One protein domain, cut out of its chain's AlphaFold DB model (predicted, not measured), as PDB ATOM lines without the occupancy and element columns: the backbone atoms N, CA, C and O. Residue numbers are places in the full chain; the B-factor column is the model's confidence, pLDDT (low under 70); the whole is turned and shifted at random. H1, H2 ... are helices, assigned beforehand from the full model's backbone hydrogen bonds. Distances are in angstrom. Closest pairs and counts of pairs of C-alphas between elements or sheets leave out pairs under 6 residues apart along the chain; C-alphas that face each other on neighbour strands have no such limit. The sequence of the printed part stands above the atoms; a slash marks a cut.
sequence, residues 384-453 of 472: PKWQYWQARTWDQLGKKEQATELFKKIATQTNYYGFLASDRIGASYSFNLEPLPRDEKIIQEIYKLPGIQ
ATOM      1  N   PRO A 384     -12.716  39.585 -23.854       95.81
ATOM      2  CA  PRO A 384     -12.727  40.480 -22.691       95.81
ATOM      3  C   PRO A 384     -14.143  40.802 -22.189       95.81
ATOM      4  O   PRO A 384     -14.391  40.901 -20.988       95.81
ATOM      5  N   LYS A 385     -15.098  40.899 -23.123       96.88
ATOM      6  CA  LYS A 385     -16.535  41.076 -22.872       96.88
ATOM      7  C   LYS A 385     -17.091  40.019 -21.926       96.88
ATOM      8  O   LYS A 385     -17.757  40.353 -20.946       96.88
ATOM      9  N   TRP A 386     -16.859  38.750 -22.244       97.81
ATOM     10  CA  TRP A 386     -17.446  37.635 -21.512       97.81
ATOM     11  C   TRP A 386     -16.701  37.358 -20.215       97.81
ATOM     12  O   TRP A 386     -17.353  37.105 -19.207       97.81
ATOM     13  N   GLN A 387     -15.380  37.552 -20.183       98.00
ATOM     14  CA  GLN A 387     -14.618  37.527 -18.932       98.00
ATOM     15  C   GLN A 387     -15.114  38.600 -17.949       98.00
ATOM     16  O   GLN A 387     -15.337  38.311 -16.773       98.00
ATOM     17  N   TYR A 388     -15.366  39.824 -18.424       98.44
ATOM     18  CA  TYR A 388     -15.903  40.895 -17.581       98.44
ATOM     19  C   TYR A 388     -17.286  40.550 -17.033       98.44
ATOM     20  O   TYR A 388     -17.541  40.708 -15.836       98.44
ATOM     21  N   TRP A 389     -18.191  40.069 -17.890       98.44
ATOM     22  CA  TRP A 389     -19.530  39.691 -17.446       98.44
ATOM     23  C   TRP A 389     -19.527  38.464 -16.536       98.44
ATOM     24  O   TRP A 389     -20.346  38.418 -15.621       98.44
ATOM     25  N   GLN A 390     -18.586  37.532 -16.698       98.50
ATOM     26  CA  GLN A 390     -18.381  36.428 -15.762       98.50
ATOM     27  C   GLN A 390     -17.957  36.950 -14.384       98.50
ATOM     28  O   GLN A 390     -18.596  36.628 -13.384       98.50
ATOM     29  N   ALA A 391     -16.950  37.830 -14.329       98.38
ATOM     30  CA  ALA A 391     -16.498  38.450 -13.083       98.38
ATOM     31  C   ALA A 391     -17.625  39.240 -12.401       98.38
ATOM     32  O   ALA A 391     -17.852  39.110 -11.200       98.38
ATOM     33  N   ARG A 392     -18.402  40.014 -13.174       98.38
ATOM     34  CA  ARG A 392     -19.583  40.724 -12.656       98.38
ATOM     35  C   ARG A 392     -20.655  39.772 -12.150       98.38
ATOM     36  O   ARG A 392     -21.274  40.067 -11.138       98.38
ATOM     37  N   THR A 393     -20.868  38.648 -12.820       98.44
ATOM     38  CA  THR A 393     -21.835  37.636 -12.386       98.44
ATOM     39  C   THR A 393     -21.425  37.028 -11.049       98.44
ATOM     40  O   THR A 393     -22.229  36.988 -10.122       98.44
ATOM     41  N   TRP A 394     -20.158  36.639 -10.905       98.50
ATOM     42  CA  TRP A 394     -19.601  36.149  -9.643       98.50
ATOM     43  C   TRP A 394     -19.701  37.173  -8.514       98.50
ATOM     44  O   TRP A 394     -20.131  36.825  -7.415       98.50
ATOM     45  N   ASP A 395     -19.409  38.442  -8.796       97.81
ATOM     46  CA  ASP A 395     -19.531  39.533  -7.828       97.81
ATOM     47  C   ASP A 395     -20.966  39.677  -7.288       97.81
ATOM     48  O   ASP A 395     -21.166  39.854  -6.083       97.81
ATOM     49  N   GLN A 396     -21.969  39.554  -8.164       98.19
ATOM     50  CA  GLN A 396     -23.390  39.631  -7.803       98.19
ATOM     51  C   GLN A 396     -23.902  38.372  -7.094       98.19
ATOM     52  O   GLN A 396     -24.821  38.455  -6.284       98.19
ATOM     53  N   LEU A 397     -23.290  37.213  -7.352       97.88
ATOM     54  CA  LEU A 397     -23.589  35.951  -6.667       97.88
ATOM     55  C   LEU A 397     -22.828  35.780  -5.339       97.88
ATOM     56  O   LEU A 397     -22.963  34.741  -4.698       97.88
ATOM     57  N   GLY A 398     -22.031  36.770  -4.923       97.56
ATOM     58  CA  GLY A 398     -21.268  36.737  -3.670       97.56
ATOM     59  C   GLY A 398     -19.927  35.998  -3.745       97.56
ATOM     60  O   GLY A 398     -19.254  35.874  -2.728       97.56
ATOM     61  N   LYS A 399     -19.495  35.556  -4.932       97.88
ATOM     62  CA  LYS A 399     -18.195  34.907  -5.185       97.88
ATOM     63  C   LYS A 399     -17.086  35.965  -5.344       97.88
ATOM     64  O   LYS A 399     -16.519  36.137  -6.425       97.88
ATOM     65  N   LYS A 400     -16.844  36.751  -4.287       96.19
ATOM     66  CA  LYS A 400     -16.039  37.991  -4.338       96.19
ATOM     67  C   LYS A 400     -14.578  37.756  -4.710       96.19
ATOM     68  O   LYS A 400     -14.025  38.535  -5.487       96.19
ATOM     69  N   GLU A 401     -13.968  36.689  -4.207       96.94
ATOM     70  CA  GLU A 401     -12.566  36.357  -4.461       96.94
ATOM     71  C   GLU A 401     -12.350  36.048  -5.948       96.94
ATOM     72  O   GLU A 401     -11.521  36.685  -6.599       96.94
ATOM     73  N   GLN A 402     -13.179  35.159  -6.510       96.88
ATOM     74  CA  GLN A 402     -13.129  34.768  -7.926       96.88
ATOM     75  C   GLN A 402     -13.386  35.959  -8.859       96.88
ATOM     76  O   GLN A 402     -12.699  36.138  -9.866       96.88
ATOM     77  N   ALA A 403     -14.365  36.802  -8.516       98.06
ATOM     78  CA  ALA A 403     -14.663  38.011  -9.274       98.06
ATOM     79  C   ALA A 403     -13.481  38.988  -9.282       98.06
ATOM     80  O   ALA A 403     -13.099  39.493 -10.337       98.06
ATOM     81  N   THR A 404     -12.886  39.234  -8.112       97.50
ATOM     82  CA  THR A 404     -11.765  40.169  -7.951       97.50
ATOM     83  C   THR A 404     -10.531  39.701  -8.714       97.50
ATOM     84  O   THR A 404      -9.879  40.509  -9.374       97.50
ATOM     85  N   GLU A 405     -10.217  38.405  -8.665       97.88
ATOM     86  CA  GLU A 405      -9.114  37.817  -9.430       97.88
ATOM     87  C   GLU A 405      -9.309  38.016 -10.939       97.88
ATOM     88  O   GLU A 405      -8.410  38.497 -11.635       97.88
ATOM     89  N   LEU A 406     -10.514  37.731 -11.441       97.81
ATOM     90  CA  LEU A 406     -10.810  37.885 -12.858       97.81
ATOM     91  C   LEU A 406     -10.822  39.362 -13.291       97.81
ATOM     92  O   LEU A 406     -10.282  39.678 -14.350       97.81
ATOM     93  N   PHE A 407     -11.332  40.291 -12.469       98.38
ATOM     94  CA  PHE A 407     -11.217  41.727 -12.760       98.38
ATOM     95  C   PHE A 407      -9.766  42.188 -12.850       98.38
ATOM     96  O   PHE A 407      -9.430  42.895 -13.796       98.38
ATOM     97  N   LYS A 408      -8.894  41.761 -11.927       97.38
ATOM     98  CA  LYS A 408      -7.461  42.095 -11.978       97.38
ATOM     99  C   LYS A 408      -6.817  41.622 -13.279       97.38
ATOM    100  O   LYS A 408      -6.065  42.375 -13.888       97.38
ATOM    101  N   LYS A 409      -7.151  40.409 -13.737       96.38
ATOM    102  CA  LYS A 409      -6.664  39.873 -15.016       96.38
ATOM    103  C   LYS A 409      -7.132  40.703 -16.216       96.38
ATOM    104  O   LYS A 409      -6.361  40.900 -17.147       96.38
ATOM    105  N   ILE A 410      -8.385  41.158 -16.227       96.62
ATOM    106  CA  ILE A 410      -8.953  41.911 -17.358       96.62
ATOM    107  C   ILE A 410      -8.477  43.370 -17.356       96.62
ATOM    108  O   ILE A 410      -8.241  43.929 -18.423       96.62
ATOM    109  N   ALA A 411      -8.290  43.971 -16.178       97.19
ATOM    110  CA  ALA A 411      -7.865  45.362 -15.990       97.19
ATOM    111  C   ALA A 411      -6.506  45.698 -16.635       97.19
ATOM    112  O   ALA A 411      -6.212  46.862 -16.898       97.19
ATOM    113  N   THR A 412      -5.680  44.690 -16.930       94.62
ATOM    114  CA  THR A 412      -4.411  44.870 -17.649       94.62
ATOM    115  C   THR A 412      -4.592  45.065 -19.153       94.62
ATOM    116  O   THR A 412      -3.626  45.370 -19.839       94.62
ATOM    117  N   GLN A 413      -5.794  44.887 -19.704       94.19
ATOM    118  CA  GLN A 413      -6.037  44.949 -21.144       94.19
ATOM    119  C   GLN A 413      -6.493  46.341 -21.595       94.19
ATOM    120  O   GLN A 413      -7.368  46.955 -20.991       94.19
ATOM    121  N   THR A 414      -5.984  46.803 -22.736       94.12
ATOM    122  CA  THR A 414      -6.323  48.118 -23.306       94.12
ATOM    123  C   THR A 414      -7.549  48.038 -24.214       94.12
ATOM    124  O   THR A 414      -7.480  48.201 -25.431       94.12
ATOM    125  N   ASN A 415      -8.699  47.725 -23.622       95.12
ATOM    126  CA  ASN A 415      -9.993  47.703 -24.301       95.12
ATOM    127  C   ASN A 415     -11.116  48.163 -23.357       95.12
ATOM    128  O   ASN A 415     -10.913  48.304 -22.154       95.12
ATOM    129  N   TYR A 416     -12.320  48.370 -23.903       97.62
ATOM    130  CA  TYR A 416     -13.486  48.848 -23.147       97.62
ATOM    131  C   TYR A 416     -13.755  48.055 -21.854       97.62
ATOM    132  O   TYR A 416     -14.020  48.644 -20.810       97.62
ATOM    133  N   TYR A 417     -13.662  46.721 -21.899       97.88
ATOM    134  CA  TYR A 417     -13.927  45.866 -20.739       97.88
ATOM    135  C   TYR A 417     -12.760  45.817 -19.749       97.88
ATOM    136  O   TYR A 417     -13.002  45.650 -18.555       97.88
ATOM    137  N   GLY A 418     -11.530  46.027 -20.224       97.38
ATOM    138  CA  GLY A 418     -10.355  46.287 -19.394       97.38
ATOM    139  C   GLY A 418     -10.545  47.507 -18.502       97.38
ATOM    140  O   GLY A 418     -10.483  47.392 -17.281       97.38
ATOM    141  N   PHE A 419     -10.908  48.646 -19.091       97.88
ATOM    142  CA  PHE A 419     -11.167  49.870 -18.327       97.88
ATOM    143  C   PHE A 419     -12.343  49.717 -17.349       97.88
ATOM    144  O   PHE A 419     -12.225  50.097 -16.186       97.88
ATOM    145  N   LEU A 420     -13.437  49.061 -17.760       98.25
ATOM    146  CA  LEU A 420     -14.542  48.760 -16.843       98.25
ATOM    147  C   LEU A 420     -14.138  47.836 -15.686       98.25
ATOM    148  O   LEU A 420     -14.749  47.900 -14.617       98.25
ATOM    149  N   ALA A 421     -13.186  46.925 -15.896       98.19
ATOM    150  CA  ALA A 421     -12.652  46.081 -14.835       98.19
ATOM    151  C   ALA A 421     -11.791  46.902 -13.867       98.19
ATOM    152  O   ALA A 421     -11.969  46.758 -12.659       98.19
ATOM    153  N   SER A 422     -10.944  47.807 -14.375       98.00
ATOM    154  CA  SER A 422     -10.176  48.758 -13.560       98.00
ATOM    155  C   SER A 422     -11.084  49.605 -12.665       98.00
ATOM    156  O   SER A 422     -10.852  49.660 -11.458       98.00
ATOM    157  N   ASP A 423     -12.178  50.154 -13.212       97.88
ATOM    158  CA  ASP A 423     -13.176  50.909 -12.440       97.88
ATOM    159  C   ASP A 423     -13.760  50.088 -11.282       97.88
ATOM    160  O   ASP A 423     -13.985  50.600 -10.187       97.88
ATOM    161  N   ARG A 424     -14.014  48.791 -11.509       96.94
ATOM    162  CA  ARG A 424     -14.635  47.904 -10.509       96.94
ATOM    163  C   ARG A 424     -13.741  47.635  -9.310       96.94
ATOM    164  O   ARG A 424     -14.271  47.421  -8.223       96.94
ATOM    165  N   ILE A 425     -12.429  47.624  -9.512       96.69
ATOM    166  CA  ILE A 425     -11.443  47.344  -8.463       96.69
ATOM    167  C   ILE A 425     -10.704  48.603  -7.992       96.69
ATOM    168  O   ILE A 425      -9.792  48.488  -7.177       96.69
ATOM    169  N   GLY A 426     -11.072  49.787  -8.498       96.12
ATOM    170  CA  GLY A 426     -10.414  51.053  -8.166       96.12
ATOM    171  C   GLY A 426      -8.955  51.135  -8.632       96.12
ATOM    172  O   GLY A 426      -8.152  51.808  -7.992       96.12
ATOM    173  N   ALA A 427      -8.593  50.429  -9.707       95.81
ATOM    174  CA  ALA A 427      -7.250  50.464 -10.284       95.81
ATOM    175  C   ALA A 427      -7.135  51.536 -11.377       95.81
ATOM    176  O   ALA A 427      -8.112  51.870 -12.046       95.81
ATOM    177  N   SER A 428      -5.920  52.031 -11.614       95.50
ATOM    178  CA  SER A 428      -5.622  52.882 -12.770       95.50
ATOM    179  C   SER A 428      -5.802  52.128 -14.096       95.50
ATOM    180  O   SER A 428      -5.702  50.901 -14.164       95.50
ATOM    181  N   TYR A 429      -6.049  52.869 -15.175       96.06
ATOM    182  CA  TYR A 429      -6.209  52.315 -16.521       96.06
ATOM    183  C   TYR A 429      -4.876  51.875 -17.139       96.06
ATOM    184  O   TYR A 429      -3.897  52.619 -17.095       96.06
ATOM    185  N   SER A 430      -4.860  50.687 -17.758       92.19
ATOM    186  CA  SER A 430      -3.689  50.165 -18.474       92.19
ATOM    187  C   SER A 430      -3.763  50.454 -19.974       92.19
ATOM    188  O   SER A 430      -4.635  49.946 -20.684       92.19
ATOM    189  N   PHE A 431      -2.815  51.243 -20.479       90.25
ATOM    190  CA  PHE A 431      -2.721  51.585 -21.902       90.25
ATOM    191  C   PHE A 431      -1.785  50.676 -22.710       90.25
ATOM    192  O   PHE A 431      -1.731  50.833 -23.924       90.25
ATOM    193  N   ASN A 432      -1.066  49.751 -22.052       84.12
ATOM    194  CA  ASN A 432      -0.118  48.805 -22.664       84.12
ATOM    195  C   ASN A 432       0.708  49.439 -23.792       84.12
ATOM    196  O   ASN A 432       0.743  48.943 -24.918       84.12
ATOM    197  N   LEU A 433       1.326  50.584 -23.492       84.19
ATOM    198  CA  LEU A 433       2.171  51.294 -24.442       84.19
ATOM    199  C   LEU A 433       3.475  50.514 -24.613       84.19
ATOM    200  O   LEU A 433       4.452  50.757 -23.909       84.19
ATOM    201  N   GLU A 434       3.476  49.562 -25.539       83.19
ATOM    202  CA  GLU A 434       4.690  48.901 -26.000       83.19
ATOM    203  C   GLU A 434       5.256  49.700 -27.179       83.19
ATOM    204  O   GLU A 434       4.661  49.708 -28.263       83.19
ATOM    205  N   PRO A 435       6.371  50.431 -26.997       81.56
ATOM    206  CA  PRO A 435       7.000  51.121 -28.108       81.56
ATOM    207  C   PRO A 435       7.463  50.082 -29.131       81.56
ATOM    208  O   PRO A 435       8.181  49.139 -28.797       81.56
ATOM    209  N   LEU A 436       7.067  50.262 -30.391       83.25
ATOM    210  CA  LEU A 436       7.574  49.420 -31.468       83.25
ATOM    211  C   LEU A 436       9.098  49.599 -31.568       83.25
ATOM    212  O   LEU A 436       9.561  50.746 -31.591       83.25
ATOM    213  N   PRO A 437       9.881  48.504 -31.654       83.75
ATOM    214  CA  PRO A 437      11.316  48.599 -31.870       83.75
ATOM    215  C   PRO A 437      11.593  49.408 -33.134       83.75
ATOM    216  O   PRO A 437      11.184  49.041 -34.238       83.75
ATOM    217  N   ARG A 438      12.270  50.541 -32.967       89.19
ATOM    218  CA  ARG A 438      12.640  51.408 -34.079       89.19
ATOM    219  C   ARG A 438      13.930  50.887 -34.702       89.19
ATOM    220  O   ARG A 438      15.019  51.269 -34.286       89.19
ATOM    221  N   ASP A 439      13.793  50.008 -35.686       92.62
ATOM    222  CA  ASP A 439      14.919  49.543 -36.492       92.62
ATOM    223  C   ASP A 439      15.135  50.494 -37.676       92.62
ATOM    224  O   ASP A 439      14.387  50.497 -38.659       92.62
ATOM    225  N   GLU A 440      16.173  51.323 -37.569       93.25
ATOM    226  CA  GLU A 440      16.537  52.276 -38.617       93.25
ATOM    227  C   GLU A 440      16.836  51.590 -39.947       93.25
ATOM    228  O   GLU A 440      16.501  52.131 -40.997       93.25
ATOM    229  N   LYS A 441      17.407  50.381 -39.943       93.69
ATOM    230  CA  LYS A 441      17.718  49.667 -41.181       93.69
ATOM    231  C   LYS A 441      16.436  49.302 -41.927       93.69
ATOM    232  O   LYS A 441      16.336  49.581 -43.120       93.69
ATOM    233  N   ILE A 442      15.444  48.764 -41.217       92.44
ATOM    234  CA  ILE A 442      14.131  48.426 -41.792       92.44
ATOM    235  C   ILE A 442      13.436  49.686 -42.316       92.44
ATOM    236  O   ILE A 442      12.904  49.686 -43.426       92.44
ATOM    237  N   ILE A 443      13.470  50.784 -41.559       92.25
ATOM    238  CA  ILE A 443      12.877  52.060 -41.984       92.25
ATOM    239  C   ILE A 443      13.528  52.558 -43.282       92.25
ATOM    240  O   ILE A 443      12.824  52.936 -44.221       92.25
ATOM    241  N   GLN A 444      14.859  52.516 -43.372       93.12
ATOM    242  CA  GLN A 444      15.580  52.915 -44.580       93.12
ATOM    243  C   GLN A 444      15.293  51.988 -45.770       93.12
ATOM    244  O   GLN A 444      15.232  52.457 -46.906       93.12
ATOM    245  N   GLU A 445      15.087  50.688 -45.548       94.62
ATOM    246  CA  GLU A 445      14.658  49.753 -46.596       94.62
ATOM    247  C   GLU A 445      13.241  50.070 -47.098       94.62
ATOM    248  O   GLU A 445      13.014  50.124 -48.308       94.62
ATOM    249  N   ILE A 446      12.305  50.378 -46.195       93.44
ATOM    250  CA  ILE A 446      10.932  50.772 -46.548       93.44
ATOM    251  C   ILE A 446      10.921  52.078 -47.356       93.44
ATOM    252  O   ILE A 446      10.218  52.165 -48.363       93.44
ATOM    253  N   TYR A 447      11.724  53.079 -46.979       92.62
ATOM    254  CA  TYR A 447      11.818  54.344 -47.724       92.62
ATOM    255  C   TYR A 447      12.412  54.201 -49.127       92.62
ATOM    256  O   TYR A 447      12.224  55.088 -49.963       92.62
ATOM    257  N   LYS A 448      13.095  53.092 -49.424       93.81
ATOM    258  CA  LYS A 448      13.596  52.788 -50.770       93.81
ATOM    259  C   LYS A 448      12.540  52.148 -51.670       93.81
ATOM    260  O   LYS A 448      12.745  52.091 -52.879       93.81
ATOM    261  N   LEU A 449      11.415  51.681 -51.123       94.25
ATOM    262  CA  LEU A 449      10.353  51.078 -51.922       94.25
ATOM    263  C   LEU A 449       9.721  52.140 -52.839       94.25
ATOM    264  O   LEU A 449       9.138  53.105 -52.335       94.25
ATOM    265  N   PRO A 450       9.725  51.957 -54.176       91.44
ATOM    266  CA  PRO A 450       9.187  52.960 -55.099       91.44
ATOM    267  C   PRO A 450       7.713  53.294 -54.842       91.44
ATOM    268  O   PRO A 450       7.278  54.425 -55.047       91.44
ATOM    269  N   GLY A 451       6.925  52.319 -54.372       90.88
ATOM    270  CA  GLY A 451       5.531  52.535 -53.980       90.88
ATOM    271  C   GLY A 451       5.380  53.481 -52.785       90.88
ATOM    272  O   GLY A 451       4.497  54.332 -52.807       90.88
ATOM    273  N   ILE A 452       6.268  53.381 -51.790       93.88
ATOM    274  CA  ILE A 452       6.285  54.260 -50.611       93.88
ATOM    275  C   ILE A 452       6.759  55.657 -50.992       93.88
ATOM    276  O   ILE A 452       6.142  56.638 -50.591       93.88
ATOM    277  N   GLN A 453       7.802  55.759 -51.817       93.44
ATOM    278  CA  GLN A 453       8.279  57.050 -52.312       93.44
ATOM    279  C   GLN A 453       7.191  57.777 -53.110       93.44
ATOM    280  O   GLN A 453       6.917  58.944 -52.841       93.44
TER     281      GLN A 453
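What this domain is: This is residues 384 to 453 of the 472 residues of an uncharacterized protein of Gammaproteobacteria bacterium SG8_15 (UniProt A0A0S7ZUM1). A compact bundle of three helices, H1 to H3, sits at one end, and from it a drawn-out tail runs off to a small helical tip, H4 and H5, that packs on no other helix. Residues 434 to 453 stand free, and this arm makes much of the length. The printed part has 70 residues with five named helices, H1 to H5 in chain order, and no named strand; the class is all helix. The whole is extended, with a radius of gyration of the C-alphas of 19.6 A and spans of 61 by 20 by 15 A.

Where its parts are: H1, residues 384 to 396, begins at C-alpha 384 (-12.727, 40.480, -22.691) and is 18.3 A long. H2, residues 400 to 411, measures 16.0 A. H3, residues 416 to 425, measures 14.9 A and ends at C-alpha 425 (-11.443, 47.344, -8.463). H4, residues 440 to 447, measures 10.5 A. H5, residues 450 to 453, ends at C-alpha 453 (8.279, 57.050, -52.312).

How they stand to each other: H1, H2 and H3 form an up and down bundle, each helix running against the one before it. H1 and H2 touch as a helical hairpin at a shallow tilt of 23 degrees, with the closest C-alphas, of Ala 391 and Ala 403, 4.3 A apart. H2 and H3 also touch as a helical hairpin, at a steep tilt of 44 degrees; their closest C-alphas, of Ala 411 and Gly 418, are 4.3 A apart. H1 touches H3 with residues 384 to 388 alone, closest at the C-alphas of Pro 384 and Tyr 417, 5.9 A. H4 is apart from H1, H2 and H3. H4 and H5 are close but not clearly touching, the closest C-alphas, of Tyr 447 and Gln 453, being 6.4 A apart. In H1, H2, H3 and H4 every O i to N i+4 pair is within hydrogen-bond range; H5 is too short for such a pair.

The domain as a whole: The C-alphas of Gly 398 and Pro 450, the two farthest apart, are 61.9 A apart. The printed part has no cut. The link from H3 to H4, residues 426 to 439, is long. The mean pLDDT of the printed part is 94.9, and no printed residue is under 70.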